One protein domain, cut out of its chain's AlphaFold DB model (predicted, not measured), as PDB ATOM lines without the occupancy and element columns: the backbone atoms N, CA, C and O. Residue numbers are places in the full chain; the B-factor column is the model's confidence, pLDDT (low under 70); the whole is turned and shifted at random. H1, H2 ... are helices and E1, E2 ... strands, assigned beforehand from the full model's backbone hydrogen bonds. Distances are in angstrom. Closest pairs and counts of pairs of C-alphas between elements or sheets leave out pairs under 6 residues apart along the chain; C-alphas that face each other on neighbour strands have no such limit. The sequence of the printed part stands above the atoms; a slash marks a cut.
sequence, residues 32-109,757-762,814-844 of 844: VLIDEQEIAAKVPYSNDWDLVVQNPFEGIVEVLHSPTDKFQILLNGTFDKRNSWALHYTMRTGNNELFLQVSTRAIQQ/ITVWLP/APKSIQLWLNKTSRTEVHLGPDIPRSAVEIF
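What this domain is: This is residues 32 to 109, 757 to 762 and 814 to 844 of the 844 residues of the protein "Hypothetical protein" of Spirometra erinaceieuropaei (UniProt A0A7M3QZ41). Two five-stranded sheets lie face to face as a sandwich, their strands running nearly along one line, at 18 degrees to each other. The short helix H1 sits at the side where edge strands E1 and E5 come near each other, and the long hairpin of E5 and E6 reaches toward one end. The printed part has 115 residues, with named elements in the order E1 H1 E2 E3 E4 E5 E6 E7 E8 E9 E10; the class is mostly strand. The sheets, both mixed, run E1 E4 E7 E3 E9 and E5 E6 E2 E8 E10. The whole is compact, with a radius of gyration of the C-alphas of 14.3 A, yet elongated, spanning 44 by 29 by 27 A.

Where its parts are: E1, residues 32 to 34, begins at C-alpha 32 (44.030, -7.865, 95.734). H1 is residues 36 to 40, 5.8 A long. E2 is residues 50 to 55, 16.1 A; E3 59 to 65, 20.0 A; E4 72 to 77, 16.4 A. E5, residues 85 to 93, measures 25.9 A, and E6, residues 97 to 106, 28.4 A, from C-alpha 97 (44.321, -16.852, 115.614). E7 is residues 757 to 761, E8 818 to 822, E9 829 to 832, and E10 841 to 843, ending at C-alpha 843 (29.529, -14.430, 112.447).

How they stand to each other: In the first sheet E1 and E4 are antiparallel, with N 34 and O 73 2.8 A apart. E4 and E7 are antiparallel, with N 74 and O 758 at 2.8 A. E7 and E3 are parallel, with N 62 and O 757 at 2.8 A, as are E3 and E9, with N 61 and O 829 at 2.8 A. In the second sheet the hairpin E5 and E6 is antiparallel, with N 88 and O 103 at 2.8 A. E6 and E2 are parallel, with N 52 and O 98 at 2.8 A; so are E2 and E8, with N 819 and O 51 at 2.8 A, and E8 and E10, with N 820 and O 842 at 2.8 A. The parts of the sheets that face each other are 9.9 A centre to centre. The closest C-alphas of E1 and E5 are those of Val 32 and Leu 87, 7.6 A apart. H1 only grazes each sheet; in it every O i to N i+4 pair is within hydrogen-bond range.

The domain as a whole: The C-alphas of Asn 47 and Arg 82, the two farthest apart, are 45.7 A apart. Residues 110 to 756 and 763 to 813 are not printed, with gaps between C-alphas of 25.5 A and 7.2 A. Of the links printed whole, none is long. Mean pLDDT of the printed part is 72.9; 39 residues are under 70, among them 77 to 88 and 103 to 109.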
ATOM      1  N   VAL A  32      42.933  -7.366  94.893       70.12
ATOM      2  CA  VAL A  32      44.030  -7.865  95.734       70.12
ATOM      3  C   VAL A  32      43.816  -9.351  96.009       70.12
ATOM      4  O   VAL A  32      42.816  -9.726  96.613       70.12
ATOM      5  N   LEU A  33      44.761 -10.193  95.588       73.94
ATOM      6  CA  LEU A  33      44.797 -11.619  95.916       73.94
ATOM      7  C   LEU A  33      45.842 -11.857  97.011       73.94
ATOM      8  O   LEU A  33      47.005 -11.497  96.837       73.94
ATOM      9  N   ILE A  34      45.427 -12.480  98.110       74.38
ATOM     10  CA  ILE A  34      46.313 -13.004  99.149       74.38
ATOM     11  C   ILE A  34      46.455 -14.507  98.885       74.38
ATOM     12  O   ILE A  34      45.492 -15.261  99.048       74.38
ATOM     13  N   ASP A  35      47.633 -14.927  98.418       66.38
ATOM     14  CA  ASP A  35      47.934 -16.332  98.117       66.38
ATOM     15  C   ASP A  35      48.475 -17.080  99.348       66.38
ATOM     16  O   ASP A  35      48.986 -16.490 100.307       66.38
ATOM     17  N   GLU A  36      48.402 -18.406  99.268       65.06
ATOM     18  CA  GLU A  36      48.844 -19.375 100.267       65.06
ATOM     19  C   GLU A  36      50.214 -19.041 100.879       65.06
ATOM     20  O   GLU A  36      50.379 -19.170 102.087       65.06
ATOM     21  N   GLN A  37      51.191 -18.574 100.089       64.88
ATOM     22  CA  GLN A  37      52.545 -18.291 100.589       64.88
ATOM     23  C   GLN A  37      52.591 -17.158 101.626       64.88
ATOM     24  O   GLN A  37      53.316 -17.268 102.617       64.88
ATOM     25  N   GLU A  38      51.824 -16.078 101.437       66.81
ATOM     26  CA  GLU A  38      51.823 -14.962 102.392       66.81
ATOM     27  C   GLU A  38      51.042 -15.319 103.663       66.81
ATOM     28  O   GLU A  38      51.438 -14.952 104.770       66.81
ATOM     29  N   ILE A  39      49.956 -16.079 103.498       68.50
ATOM     30  CA  ILE A  39      49.145 -16.607 104.597       68.50
ATOM     31  C   ILE A  39      49.992 -17.576 105.422       68.50
ATOM     32  O   ILE A  39      50.187 -17.352 106.615       68.50
ATOM     33  N   ALA A  40      50.603 -18.580 104.788       65.38
ATOM     34  CA  ALA A  40      51.472 -19.562 105.432       65.38
ATOM     35  C   ALA A  40      52.622 -18.911 106.212       65.38
ATOM     36  O   ALA A  40      52.937 -19.381 107.304       65.38
ATOM     37  N   ALA A  41      53.209 -17.817 105.712       70.81
ATOM     38  CA  ALA A  41      54.254 -17.065 106.411       70.81
ATOM     39  C   ALA A  41      53.792 -16.413 107.734       70.81
ATOM     40  O   ALA A  41      54.640 -16.052 108.548       70.81
ATOM     41  N   LYS A  42      52.477 -16.269 107.958       72.50
ATOM     42  CA  LYS A  42      51.872 -15.669 109.163       72.50
ATOM     43  C   LYS A  42      50.929 -16.609 109.933       72.50
ATOM     44  O   LYS A  42      50.486 -16.232 111.015       72.50
ATOM     45  N   VAL A  43      50.634 -17.810 109.428       74.50
ATOM     46  CA  VAL A  43      49.880 -18.854 110.153       74.50
ATOM     47  C   VAL A  43      50.603 -19.216 111.465       74.50
ATOM     48  O   VAL A  43      51.823 -19.411 111.432       74.50
ATOM     49  N   PRO A  44      49.894 -19.317 112.610       74.00
ATOM     50  CA  PRO A  44      50.486 -19.761 113.871       74.00
ATOM     51  C   PRO A  44      51.168 -21.134 113.764       74.00
ATOM     52  O   PRO A  44      50.728 -22.005 113.022       74.00
ATOM     53  N   TYR A  45      52.196 -21.383 114.581       65.81
ATOM     54  CA  TYR A  45      52.854 -22.702 114.666       65.81
ATOM     55  C   TYR A  45      52.002 -23.790 115.354       65.81
ATOM     56  O   TYR A  45      52.469 -24.909 115.561       65.81
ATOM     57  N   SER A  46      50.767 -23.462 115.735       66.38
ATOM     58  CA  SER A  46      49.810 -24.388 116.331       66.38
ATOM     59  C   SER A  46      49.158 -25.273 115.263       66.38
ATOM     60  O   SER A  46      48.762 -24.794 114.204       66.38
ATOM     61  N   ASN A  47      48.934 -26.551 115.585       65.88
ATOM     62  CA  ASN A  47      48.036 -27.434 114.817       65.88
ATOM     63  C   ASN A  47      46.544 -27.077 115.019       65.88
ATOM     64  O   ASN A  47      45.657 -27.785 114.548       65.88
ATOM     65  N   ASP A  48      46.276 -26.027 115.791       71.69
ATOM     66  CA  ASP A  48      44.974 -25.582 116.261       71.69
ATOM     67  C   ASP A  48      44.910 -24.056 116.120       71.69
ATOM     68  O   ASP A  48      45.503 -23.337 116.934       71.69
ATOM     69  N   TRP A  49      44.294 -23.568 115.038       78.56
ATOM     70  CA  TRP A  49      44.158 -22.137 114.778       78.56
ATOM     71  C   TRP A  49      42.893 -21.783 113.989       78.56
ATOM     72  O   TRP A  49      42.409 -22.586 113.193       78.56
ATOM     73  N   ASP A  50      42.400 -20.559 114.178       81.38
ATOM     74  CA  ASP A  50      41.214 -20.005 113.514       81.38
ATOM     75  C   ASP A  50      41.546 -18.765 112.667       81.38
ATOM     76  O   ASP A  50      42.487 -18.018 112.957       81.38
ATOM     77  N   LEU A  51      40.757 -18.518 111.615       81.94
ATOM     78  CA  LEU A  51      40.887 -17.332 110.761       81.94
ATOM     79  C   LEU A  51      39.842 -16.275 111.138       81.94
ATOM     80  O   LEU A  51      38.648 -16.469 110.925       81.94
ATOM     81  N   VAL A  52      40.290 -15.116 111.617       84.06
ATOM     82  CA  VAL A  52      39.426 -14.005 112.038       84.06
ATOM     83  C   VAL A  52      39.444 -12.903 110.976       84.06
ATOM     84  O   VAL A  52      40.427 -12.175 110.842       84.06
ATOM     85  N   VAL A  53      38.359 -12.746 110.215       84.12
ATOM     86  CA  VAL A  53      38.227 -11.705 109.178       84.12
ATOM     87  C   VAL A  53      37.380 -10.551 109.706       84.12
ATOM     88  O   VAL A  53      36.197 -10.723 109.991       84.12
ATOM     89  N   GLN A  54      37.961  -9.353 109.793       83.00
ATOM     90  CA  GLN A  54      37.249  -8.140 110.197       83.00
ATOM     91  C   GLN A  54      36.899  -7.285 108.970       83.00
ATOM     92  O   GLN A  54      37.791  -6.687 108.356       83.00
ATOM     93  N   ASN A  55      35.602  -7.171 108.662       80.38
ATOM     94  CA  ASN A  55      35.086  -6.305 107.598       80.38
ATOM     95  C   ASN A  55      34.222  -5.158 108.169       80.38
ATOM     96  O   ASN A  55      33.089  -5.391 108.598       80.38
ATOM     97  N   PRO A  56      34.714  -3.903 108.157       72.44
ATOM     98  CA  PRO A  56      33.937  -2.749 108.602       72.44
ATOM     99  C   PRO A  56      33.069  -2.093 107.501       72.44
ATOM    100  O   PRO A  56      32.376  -1.117 107.809       72.44
ATOM    101  N   PHE A  57      33.107  -2.585 106.251       71.44
ATOM    102  CA  PHE A  57      32.545  -1.942 105.049       71.44
ATOM    103  C   PHE A  57      31.297  -2.636 104.469       71.44
ATOM    104  O   PHE A  57      31.048  -3.820 104.705       71.44
ATOM    105  N   GLU A  58      30.516  -1.881 103.689       75.88
ATOM    106  CA  GLU A  58      29.336  -2.368 102.954       75.88
ATOM    107  C   GLU A  58      29.741  -3.153 101.696       75.88
ATOM    108  O   GLU A  58      30.746  -2.853 101.043       75.88
ATOM    109  N   GLY A  59      28.982  -4.206 101.386       78.12
ATOM    110  CA  GLY A  59      29.303  -5.171 100.335       78.12
ATOM    111  C   GLY A  59      29.045  -6.618 100.763       78.12
ATOM    112  O   GLY A  59      28.177  -6.868 101.596       78.12
ATOM    113  N   ILE A  60      29.788  -7.564 100.186       76.69
ATOM    114  CA  ILE A  60      29.499  -9.005 100.251       76.69
ATOM    115  C   ILE A  60      30.743  -9.766 100.728       76.69
ATOM    116  O   ILE A  60      31.842  -9.535 100.224       76.69
ATOM    117  N   VAL A  61      30.576 -10.695 101.670       80.62
ATOM    118  CA  VAL A  61      31.601 -11.672 102.068       80.62
ATOM    119  C   VAL A  61      31.136 -13.064 101.661       80.62
ATOM    120  O   VAL A  61      30.113 -13.546 102.134       80.62
ATOM    121  N   GLU A  62      31.895 -13.726 100.800       80.81
ATOM    122  CA  GLU A  62      31.593 -15.064 100.305       80.81
ATOM    123  C   GLU A  62      32.671 -16.035 100.779       80.81
ATOM    124  O   GLU A  62      33.851 -15.863 100.468       80.81
ATOM    125  N   VAL A  63      32.281 -17.064 101.526       80.62
ATOM    126  CA  VAL A  63      33.169 -18.196 101.823       80.62
ATOM    127  C   VAL A  63      32.810 -19.315 100.858       80.62
ATOM    128  O   VAL A  63      31.655 -19.735 100.809       80.62
ATOM    129  N   LEU A  64      33.778 -19.781 100.075       78.12
ATOM    130  CA  LEU A  64      33.603 -20.769  99.014       78.12
ATOM    131  C   LEU A  64      34.604 -21.914  99.168       78.12
ATOM    132  O   LEU A  64      35.656 -21.779  99.795       78.12
ATOM    133  N   HIS A  65      34.286 -23.053  98.565       69.56
ATOM    134  CA  HIS A  65      35.232 -24.151  98.467       69.56
ATOM    135  C   HIS A  65      36.275 -23.855  97.371       69.56
ATOM    136  O   HIS A  65      35.943 -23.290  96.326       69.56
ATOM    137  N   SER A  66      37.549 -24.168  97.618       69.56
ATOM    138  CA  SER A  66      38.640 -23.888  96.682       69.56
ATOM    139  C   SER A  66      38.653 -24.915  95.544       69.56
ATOM    140  O   SER A  66      38.643 -26.123  95.793       69.56
ATOM    141  N   PRO A  67      38.771 -24.487  94.271       64.00
ATOM    142  CA  PRO A  67      38.959 -25.416  93.158       64.00
ATOM    143  C   PRO A  67      40.323 -26.130  93.207       64.00
ATOM    144  O   PRO A  67      40.557 -27.035  92.409       64.00
ATOM    145  N   THR A  68      41.210 -25.766  94.140       64.75
ATOM    146  CA  THR A  68      42.545 -26.347  94.348       64.75
ATOM    147  C   THR A  68      42.776 -26.643  95.831       64.75
ATOM    148  O   THR A  68      42.037 -26.162  96.683       64.75
ATOM    149  N   ASP A  69      43.844 -27.355  96.183       64.12
ATOM    150  CA  ASP A  69      44.195 -27.596  97.594       64.12
ATOM    151  C   ASP A  69      44.820 -26.371  98.298       64.12
ATOM    152  O   ASP A  69      45.318 -26.478  99.418       64.12
ATOM    153  N   LYS A  70      44.796 -25.191  97.658       66.25
ATOM    154  CA  LYS A  70      45.348 -23.937  98.183       66.25
ATOM    155  C   LYS A  70      44.312 -23.116  98.939       66.25
ATOM    156  O   LYS A  70      43.160 -22.996  98.513       66.25
ATOM    157  N   PHE A  71      44.777 -22.469 100.006       74.06
ATOM    158  CA  PHE A  71      44.043 -21.426 100.717       74.06
ATOM    159  C   PHE A  71      44.278 -20.079 100.024       74.06
ATOM    160  O   PHE A  71      45.432 -19.693  99.828       74.06
ATOM    161  N   GLN A  72      43.214 -19.354  99.671       74.75
ATOM    162  CA  GLN A  72      43.312 -18.059  98.982       74.75
ATOM    163  C   GLN A  72      42.235 -17.078  99.460       74.75
ATOM    164  O   GLN A  72      41.130 -17.486  99.816       74.75
ATOM    165  N   ILE A  73      42.537 -15.775  99.433       80.44
ATOM    166  CA  ILE A  73      41.559 -14.709  99.710       80.44
ATOM    167  C   ILE A  73      41.623 -13.649  98.613       80.44
ATOM    168  O   ILE A  73      42.670 -13.039  98.400       80.44
ATOM    169  N   LEU A  74      40.494 -13.385  97.956       79.94
ATOM    170  CA  LEU A  74      40.318 -12.232  97.079       79.94
ATOM    171  C   LEU A  74      39.659 -11.085  97.842       79.94
ATOM    172  O   LEU A  74      38.628 -11.260  98.486       79.94
ATOM    173  N   LEU A  75      40.226  -9.891  97.706       78.44
ATOM    174  CA  LEU A  75      39.630  -8.637  98.139       78.44
ATOM    175  C   LEU A  75      39.424  -7.767  96.887       78.44
ATOM    176  O   LEU A  75      40.382  -7.382  96.217       78.44
ATOM    177  N   ASN A  76      38.167  -7.488  96.554       76.62
ATOM    178  CA  ASN A  76      37.733  -6.795  95.344       76.62
ATOM    179  C   ASN A  76      36.936  -5.546  95.750       76.62
ATOM    180  O   ASN A  76      35.763  -5.632  96.113       76.62
ATOM    181  N   GLY A  77      37.594  -4.385  95.766       68.25
ATOM    182  CA  GLY A  77      37.001  -3.134  96.245       68.25
ATOM    183  C   GLY A  77      36.774  -2.140  95.117       68.25
ATOM    184  O   GLY A  77      37.735  -1.623  94.541       68.25
ATOM    185  N   THR A  78      35.515  -1.803  94.830       63.56
ATOM    186  CA  THR A  78      35.240  -0.692  93.913       63.56
ATOM    187  C   THR A  78      35.295   0.644  94.641       63.56
ATOM    188  O   THR A  78      34.690   0.848  95.693       63.56
ATOM    189  N   PHE A  79      36.036   1.575  94.048       62.78
ATOM    190  CA  PHE A  79      36.262   2.913  94.574       62.78
ATOM    191  C   PHE A  79      35.848   3.947  93.529       62.78
ATOM    192  O   PHE A  79      36.093   3.757  92.334       62.78
ATOM    193  N   ASP A  80      35.214   5.045  93.957       54.22
ATOM    194  CA  ASP A  80      34.914   6.144  93.038       54.22
ATOM    195  C   ASP A  80      36.218   6.736  92.498       54.22
ATOM    196  O   ASP A  80      37.073   7.177  93.263       54.22
ATOM    197  N   LYS A  81      36.335   6.805  91.167       52.28
ATOM    198  CA  LYS A  81      37.538   7.231  90.430       52.28
ATOM    199  C   LYS A  81      38.002   8.656  90.764       52.28
ATOM    200  O   LYS A  81      39.079   9.057  90.336       52.28
ATOM    201  N   ARG A  82      37.184   9.430  91.484       43.38
ATOM    202  CA  ARG A  82      37.494  10.779  91.981       43.38
ATOM    203  C   ARG A  82      38.455  10.776  93.167       43.38
ATOM    204  O   ARG A  82      39.209  11.730  93.318       43.38
ATOM    205  N   ASN A  83      38.429   9.724  93.983       50.75
ATOM    206  CA  ASN A  83      39.265   9.587  95.167       50.75
ATOM    207  C   ASN A  83      40.239   8.432  94.961       50.75
ATOM    208  O   ASN A  83      39.847   7.330  94.584       50.75
ATOM    209  N   SER A  84      41.517   8.664  95.244       52.38
ATOM    210  CA  SER A  84      42.576   7.664  95.123       52.38
ATOM    211  C   SER A  84      42.526   6.644  96.269       52.38
ATOM    212  O   SER A  84      43.489   6.497  97.006       52.38
ATOM    213  N   TRP A  85      41.404   5.963  96.494       60.06
ATOM    214  CA  TRP A  85      41.301   4.943  97.539       60.06
ATOM    215  C   TRP A  85      41.950   3.621  97.103       60.06
ATOM    216  O   TRP A  85      41.669   3.109  96.022       60.06
ATOM    217  N   ALA A  86      42.794   3.062  97.972       61.50
ATOM    218  CA  ALA A  86      43.345   1.716  97.862       61.50
ATOM    219  C   ALA A  86      42.795   0.812  98.966       61.50
ATOM    220  O   ALA A  86      42.600   1.231 100.116       61.50
ATOM    221  N   LEU A  87      42.612  -0.457  98.613       69.44
ATOM    222  CA  LEU A  87      42.294  -1.525  99.546       69.44
ATOM    223  C   LEU A  87      43.585  -2.007 100.222       69.44
ATOM    224  O   LEU A  87      44.504  -2.484  99.561       69.44
ATOM    225  N   HIS A  88      43.657  -1.870 101.543       69.62
ATOM    226  CA  HIS A  88      44.793  -2.282 102.360       69.62
ATOM    227  C   HIS A  88      44.329  -3.270 103.425       69.62
ATOM    228  O   HIS A  88      43.618  -2.903 104.362       69.62
ATOM    229  N   TYR A  89      44.780  -4.512 103.333       77.12
ATOM    230  CA  TYR A  89      44.658  -5.470 104.426       77.12
ATOM    231  C   TYR A  89      45.866  -5.356 105.365       77.12
ATOM    232  O   TYR A  89      46.970  -4.996 104.952       77.12
ATOM    233  N   THR A  90      45.671  -5.683 106.640       76.88
ATOM    234  CA  THR A  90      46.767  -5.966 107.573       76.88
ATOM    235  C   THR A  90      46.515  -7.317 108.222       76.88
ATOM    236  O   THR A  90      45.570  -7.460 108.998       76.88
ATOM    237  N   MET A  91      47.364  -8.290 107.895       78.88
ATOM    238  CA  MET A  91      47.338  -9.633 108.473       78.88
ATOM    239  C   MET A  91      48.236  -9.684 109.718       78.88
ATOM    240  O   MET A  91      49.416  -9.331 109.622       78.88
ATOM    241  N   ARG A  92      47.686 -10.087 110.871       76.94
ATOM    242  CA  ARG A  92      48.387 -10.186 112.166       76.94
ATOM    243  C   ARG A  92      48.227 -11.584 112.761       76.94
ATOM    244  O   ARG A  92      47.145 -12.154 112.687       76.94
ATOM    245  N   THR A  93      49.267 -12.085 113.413       76.62
ATOM    246  CA  THR A  93      49.278 -13.408 114.054       76.62
ATOM    247  C   THR A  93      49.056 -13.263 115.561       76.62
ATOM    248  O   THR A  93      49.794 -12.534 116.224       76.62
ATOM    249  N   GLY A  94      48.037 -13.933 116.095       73.31
ATOM    250  CA  GLY A  94      47.867 -14.226 117.519       73.31
ATOM    251  C   GLY A  94      48.362 -15.637 117.858       73.31
ATOM    252  O   GLY A  94      48.921 -16.326 117.008       73.31
ATOM    253  N   ASN A  95      48.141 -16.091 119.094       72.25
ATOM    254  CA  ASN A  95      48.655 -17.391 119.553       72.25
ATOM    255  C   ASN A  95      48.050 -18.574 118.769       72.25
ATOM    256  O   ASN A  95      48.792 -19.424 118.285       72.25
ATOM    257  N   ASN A  96      46.721 -18.573 118.607       79.31
ATOM    258  CA  ASN A  96      45.941 -19.567 117.853       79.31
ATOM    259  C   ASN A  96      45.021 -18.891 116.809       79.31
ATOM    260  O   ASN A  96      44.063 -19.491 116.344       79.31
ATOM    261  N   GLU A  97      45.249 -17.626 116.455       81.06
ATOM    262  CA  GLU A  97      44.321 -16.852 115.614       81.06
ATOM    263  C   GLU A  97      45.088 -16.081 114.538       81.06
ATOM    264  O   GLU A  97      46.126 -15.477 114.816       81.06
ATOM    265  N   LEU A  98      44.576 -16.075 113.308       80.62
ATOM    266  CA  LEU A  98      45.091 -15.258 112.212       80.62
ATOM    267  C   LEU A  98      44.097 -14.132 111.916       80.62
ATOM    268  O   LEU A  98      43.014 -14.376 111.394       80.62
ATOM    269  N   PHE A  99      44.457 -12.892 112.234       82.19
ATOM    270  CA  PHE A  99      43.588 -11.732 112.037       82.19
ATOM    271  C   PHE A  99      43.818 -11.096 110.669       82.19
ATOM    272  O   PHE A  99      44.873 -10.505 110.433       82.19
ATOM    273  N   LEU A 100      42.808 -11.123 109.801       83.62
ATOM    274  CA  LEU A 100      42.746 -10.323 108.582       83.62
ATOM    275  C   LEU A 100      41.878  -9.082 108.819       83.62
ATOM    276  O   LEU A 100      40.652  -9.126 108.714       83.62
ATOM    277  N   GLN A 101      42.516  -7.949 109.111       82.31
ATOM    278  CA  GLN A 101      41.829  -6.660 109.201       82.31
ATOM    279  C   GLN A 101      41.836  -5.971 107.832       82.31
ATOM    280  O   GLN A 101      42.905  -5.618 107.328       82.31
ATOM    281  N   VAL A 102      40.660  -5.743 107.241       77.12
ATOM    282  CA  VAL A 102      40.532  -5.002 105.975       77.12
ATOM    283  C   VAL A 102      40.333  -3.510 106.250       77.12
ATOM    284  O   VAL A 102      39.553  -3.116 107.116       77.12
ATOM    285  N   SER A 103      41.042  -2.658 105.508       69.12
ATOM    286  CA  SER A 103      40.965  -1.199 105.607       69.12
ATOM    287  C   SER A 103      41.006  -0.540 104.226       69.12
ATOM    288  O   SER A 103      41.605  -1.056 103.287       69.12
ATOM    289  N   THR A 104      40.401   0.637 104.101       63.69
ATOM    290  CA  THR A 104      40.529   1.498 102.922       63.69
ATOM    291  C   THR A 104      41.380   2.694 103.309       63.69
ATOM    292  O   THR A 104      41.013   3.429 104.229       63.69
ATOM    293  N   ARG A 105      42.496   2.925 102.617       57.31
ATOM    294  CA  ARG A 105      43.264   4.168 102.776       57.31
ATOM    295  C   ARG A 105      43.063   5.021 101.539       57.31
ATOM    296  O   ARG A 105      43.020   4.501 100.428       57.31
ATOM    297  N   ALA A 106      42.996   6.336 101.708       51.69
ATOM    298  CA  ALA A 106      43.381   7.203 100.606       51.69
ATOM    299  C   ALA A 106      44.875   6.964 100.339       51.69
ATOM    300  O   ALA A 106      45.685   7.010 101.266       51.69
ATOM    301  N   ILE A 107      45.233   6.708  99.083       49.03
ATOM    302  CA  ILE A 107      46.600   6.730  98.577       49.03
ATOM    303  C   ILE A 107      47.076   8.179  98.720       49.03
ATOM    304  O   ILE A 107      46.927   9.004  97.817       49.03
ATOM    305  N   GLN A 108      47.647   8.495  99.882       39.94
ATOM    306  CA  GLN A 108      48.235   9.796 100.199       39.94
ATOM    307  C   GLN A 108      49.567  10.043  99.466       39.94
ATOM    308  O   GLN A 108      50.293  10.958  99.833       39.94
ATOM    309  N   GLN A 109      49.879   9.324  98.379       42.59
ATOM    310  CA  GLN A 109      51.020   9.658  97.508       42.59
ATOM    311  C   GLN A 109      50.933  11.074  96.910       42.59
ATOM    312  O   GLN A 109      51.932  11.564  96.407       42.59
ATOM    313  N   ILE A 757      34.540  -9.630  99.254       81.12
ATOM    314  CA  ILE A 757      35.571 -10.497  99.835       81.12
ATOM    315  C   ILE A 757      35.215 -11.931  99.462       81.12
ATOM    316  O   ILE A 757      34.108 -12.367  99.763       81.12
ATOM    317  N   THR A 758      36.146 -12.676  98.872       80.56
ATOM    318  CA  THR A 758      35.985 -14.114  98.618       80.56
ATOM    319  C   THR A 758      37.070 -14.884  99.360       80.56
ATOM    320  O   THR A 758      38.254 -14.613  99.173       80.56
ATOM    321  N   VAL A 759      36.684 -15.833 100.211       82.38
ATOM    322  CA  VAL A 759      37.592 -16.705 100.971       82.38
ATOM    323  C   VAL A 759      37.448 -18.126 100.439       82.38
ATOM    324  O   VAL A 759      36.360 -18.690 100.522       82.38
ATOM    325  N   TRP A 760      38.526 -18.712  99.914       80.00
ATOM    326  CA  TRP A 760      38.527 -20.084  99.402       80.00
ATOM    327  C   TRP A 760      39.194 -21.055 100.375       80.00
ATOM    328  O   TRP A 760      40.376 -20.921 100.701       80.00
ATOM    329  N   LEU A 761      38.424 -22.056 100.797       79.69
ATOM    330  CA  LEU A 761      38.859 -23.109 101.711       79.69
ATOM    331  C   LEU A 761      39.478 -24.300 100.955       79.69
ATOM    332  O   LEU A 761      38.837 -24.795 100.031       79.69
ATOM    333  N   PRO A 762      40.671 -24.798 101.335       75.62
ATOM    334  CA  PRO A 762      41.248 -26.027 100.786       75.62
ATOM    335  C   PRO A 762      40.334 -27.244 100.941       75.62
ATOM    336  O   PRO A 762      39.638 -27.369 101.947       75.62
ATOM    337  N   ALA A 814      44.907 -26.349 107.673       69.62
ATOM    338  CA  ALA A 814      43.889 -25.343 107.402       69.62
ATOM    339  C   ALA A 814      43.308 -24.819 108.739       69.62
ATOM    340  O   ALA A 814      43.438 -25.513 109.755       69.62
ATOM    341  N   PRO A 815      42.685 -23.623 108.777       74.06
ATOM    342  CA  PRO A 815      42.038 -23.159 109.999       74.06
ATOM    343  C   PRO A 815      40.922 -24.127 110.419       74.06
ATOM    344  O   PRO A 815      40.340 -24.799 109.570       74.06
ATOM    345  N   LYS A 816      40.595 -24.196 111.711       78.50
ATOM    346  CA  LYS A 816      39.467 -25.013 112.192       78.50
ATOM    347  C   LYS A 816      38.118 -24.352 111.936       78.50
ATOM    348  O   LYS A 816      37.155 -25.033 111.589       78.50
ATOM    349  N   SER A 817      38.050 -23.036 112.102       81.19
ATOM    350  CA  SER A 817      36.886 -22.216 111.788       81.19
ATOM    351  C   SER A 817      37.289 -20.885 111.151       81.19
ATOM    352  O   SER A 817      38.448 -20.452 111.197       81.19
ATOM    353  N   ILE A 818      36.306 -20.224 110.541       83.19
ATOM    354  CA  ILE A 818      36.382 -18.811 110.177       83.19
ATOM    355  C   ILE A 818      35.465 -18.027 111.114       83.19
ATOM    356  O   ILE A 818      34.289 -18.356 111.250       83.19
ATOM    357  N   GLN A 819      35.969 -16.939 111.687       87.75
ATOM    358  CA  GLN A 819      35.172 -15.953 112.410       87.75
ATOM    359  C   GLN A 819      35.047 -14.679 111.567       87.75
ATOM    360  O   GLN A 819      36.035 -13.987 111.315       87.75
ATOM    361  N   LEU A 820      33.831 -14.343 111.138       86.62
ATOM    362  CA  LEU A 820      33.529 -13.120 110.393       86.62
ATOM    363  C   LEU A 820      33.024 -12.036 111.350       86.62
ATOM    364  O   LEU A 820      31.892 -12.094 111.823       86.62
ATOM    365  N   TRP A 821      33.854 -11.031 111.614       86.19
ATOM    366  CA  TRP A 821      33.511  -9.888 112.461       86.19
ATOM    367  C   TRP A 821      33.020  -8.727 111.597       86.19
ATOM    368  O   TRP A 821      33.803  -8.107 110.864       86.19
ATOM    369  N   LEU A 822      31.723  -8.432 111.683       83.31
ATOM    370  CA  LEU A 822      31.033  -7.495 110.803       83.31
ATOM    371  C   LEU A 822      30.621  -6.222 111.544       83.31
ATOM    372  O   LEU A 822      30.288  -6.208 112.730       83.31
ATOM    373  N   ASN A 823      30.603  -5.100 110.830       78.44
ATOM    374  CA  ASN A 823      30.057  -3.873 111.389       78.44
ATOM    375  C   ASN A 823      28.517  -3.918 111.365       78.44
ATOM    376  O   ASN A 823      27.887  -3.986 110.314       78.44
ATOM    377  N   LYS A 824      27.875  -3.783 112.531       71.06
ATOM    378  CA  LYS A 824      26.404  -3.782 112.653       71.06
ATOM    379  C   LYS A 824      25.690  -2.746 111.762       71.06
ATOM    380  O   LYS A 824      24.500  -2.903 111.499       71.06
ATOM    381  N   THR A 825      26.371  -1.690 111.306       68.25
ATOM    382  CA  THR A 825      25.796  -0.699 110.380       68.25
ATOM    383  C   THR A 825      26.178  -0.894 108.914       68.25
ATOM    384  O   THR A 825      25.644  -0.166 108.084       68.25
ATOM    385  N   SER A 826      27.084  -1.814 108.565       68.50
ATOM    386  CA  SER A 826      27.616  -1.924 107.198       68.50
ATOM    387  C   SER A 826      26.741  -2.716 106.232       68.50
ATOM    388  O   SER A 826      27.081  -2.770 105.062       68.50
ATOM    389  N   ARG A 827      25.630  -3.325 106.675       73.94
ATOM    390  CA  ARG A 827      24.719  -4.110 105.807       73.94
ATOM    391  C   ARG A 827      25.422  -5.220 105.009       73.94
ATOM    392  O   ARG A 827      24.952  -5.601 103.945       73.94
ATOM    393  N   THR A 828      26.548  -5.721 105.513       79.12
ATOM    394  CA  THR A 828      27.369  -6.702 104.805       79.12
ATOM    395  C   THR A 828      26.595  -8.007 104.615       79.12
ATOM    396  O   THR A 828      26.169  -8.624 105.592       79.12
ATOM    397  N   GLU A 829      26.419  -8.424 103.366       81.88
ATOM    398  CA  GLU A 829      25.804  -9.705 103.017       81.88
ATOM    399  C   GLU A 829      26.844 -10.824 103.177       81.88
ATOM    400  O   GLU A 829      28.027 -10.618 102.896       81.88
ATOM    401  N   VAL A 830      26.430 -12.002 103.657       82.12
ATOM    402  CA  VAL A 830      27.326 -13.160 103.810       82.12
ATOM    403  C   VAL A 830      26.762 -14.369 103.088       82.12
ATOM    404  O   VAL A 830      25.727 -14.907 103.490       82.12
ATOM    405  N   HIS A 831      27.486 -14.832 102.073       82.06
ATOM    406  CA  HIS A 831      27.195 -16.074 101.369       82.06
ATOM    407  C   HIS A 831      28.164 -17.169 101.816       82.06
ATOM    408  O   HIS A 831      29.353 -16.929 102.028       82.06
ATOM    409  N   LEU A 832      27.646 -18.387 101.949       81.56
ATOM    410  CA  LEU A 832      28.440 -19.595 102.136       81.56
ATOM    411  C   LEU A 832      28.199 -20.496 100.925       81.56
ATOM    412  O   LEU A 832      27.061 -20.603 100.464       81.56
ATOM    413  N   GLY A 833      29.255 -21.130 100.421       76.94
ATOM    414  CA  GLY A 833      29.148 -22.160  99.391       76.94
ATOM    415  C   GLY A 833      28.252 -23.321  99.851       76.94
ATOM    416  O   GLY A 833      28.152 -23.561 101.056       76.94
ATOM    417  N   PRO A 834      27.605 -24.044  98.919       67.69
ATOM    418  CA  PRO A 834      26.613 -25.070  99.253       67.69
ATOM    419  C   PRO A 834      27.172 -26.178 100.159       67.69
ATOM    420  O   PRO A 834      26.456 -26.678 101.023       67.69
ATOM    421  N   ASP A 835      28.457 -26.495 100.009       68.44
ATOM    422  CA  ASP A 835      29.147 -27.571 100.726       68.44
ATOM    423  C   ASP A 835      29.798 -27.105 102.048       68.44
ATOM    424  O   ASP A 835      30.443 -27.890 102.741       68.44
ATOM    425  N   ILE A 836      29.637 -25.827 102.427       73.94
ATOM    426  CA  ILE A 836      30.236 -25.252 103.640       73.94
ATOM    427  C   ILE A 836      29.235 -25.300 104.808       73.94
ATOM    428  O   ILE A 836      28.263 -24.535 104.828       73.94
ATOM    429  N   PRO A 837      29.458 -26.144 105.836       74.31
ATOM    430  CA  PRO A 837      28.589 -26.206 107.000       74.31
ATOM    431  C   PRO A 837      28.629 -24.892 107.787       74.31
ATOM    432  O   PRO A 837      29.692 -24.378 108.139       74.31
ATOM    433  N   ARG A 838      27.447 -24.382 108.157       76.69
ATOM    434  CA  ARG A 838      27.291 -23.130 108.922       76.69
ATOM    435  C   ARG A 838      28.027 -23.131 110.270       76.69
ATOM    436  O   ARG A 838      28.330 -22.063 110.782       76.69
ATOM    437  N   SER A 839      28.336 -24.302 110.827       76.00
ATOM    438  CA  SER A 839      29.122 -24.467 112.057       76.00
ATOM    439  C   SER A 839      30.626 -24.206 111.897       76.00
ATOM    440  O   SER A 839      31.319 -24.151 112.904       76.00
ATOM    441  N   ALA A 840      31.140 -24.075 110.670       74.06
ATOM    442  CA  ALA A 840      32.541 -23.738 110.406       74.06
ATOM    443  C   ALA A 840      32.775 -22.237 110.152       74.06
ATOM    444  O   ALA A 840      33.925 -21.812 110.032       74.06
ATOM    445  N   VAL A 841      31.703 -21.438 110.055       82.31
ATOM    446  CA  VAL A 841      31.777 -19.986 109.851       82.31
ATOM    447  C   VAL A 841      30.914 -19.269 110.888       82.31
ATOM    448  O   VAL A 841      29.702 -19.114 110.719       82.31
ATOM    449  N   GLU A 842      31.556 -18.826 111.964       84.19
ATOM    450  CA  GLU A 842      30.948 -17.979 112.987       84.19
ATOM    451  C   GLU A 842      30.838 -16.531 112.483       84.19
ATOM    452  O   GLU A 842      31.671 -16.066 111.703       84.19
ATOM    453  N   ILE A 843      29.795 -15.804 112.900       84.56
ATOM    454  CA  ILE A 843      29.529 -14.430 112.447       84.56
ATOM    455  C   ILE A 843      29.130 -13.566 113.649       84.56
ATOM    456  O   ILE A 843      28.198 -13.926 114.374       84.56
ATOM    457  N   PHE A 844      29.822 -12.436 113.828       80.12
ATOM    458  CA  PHE A 844      29.779 -11.561 115.009       80.12
ATOM    459  C   PHE A 844      29.456 -10.098 114.660       80.12
ATOM    460  O   PHE A 844      30.049  -9.583 113.683       80.12
TER     461      PHE A 844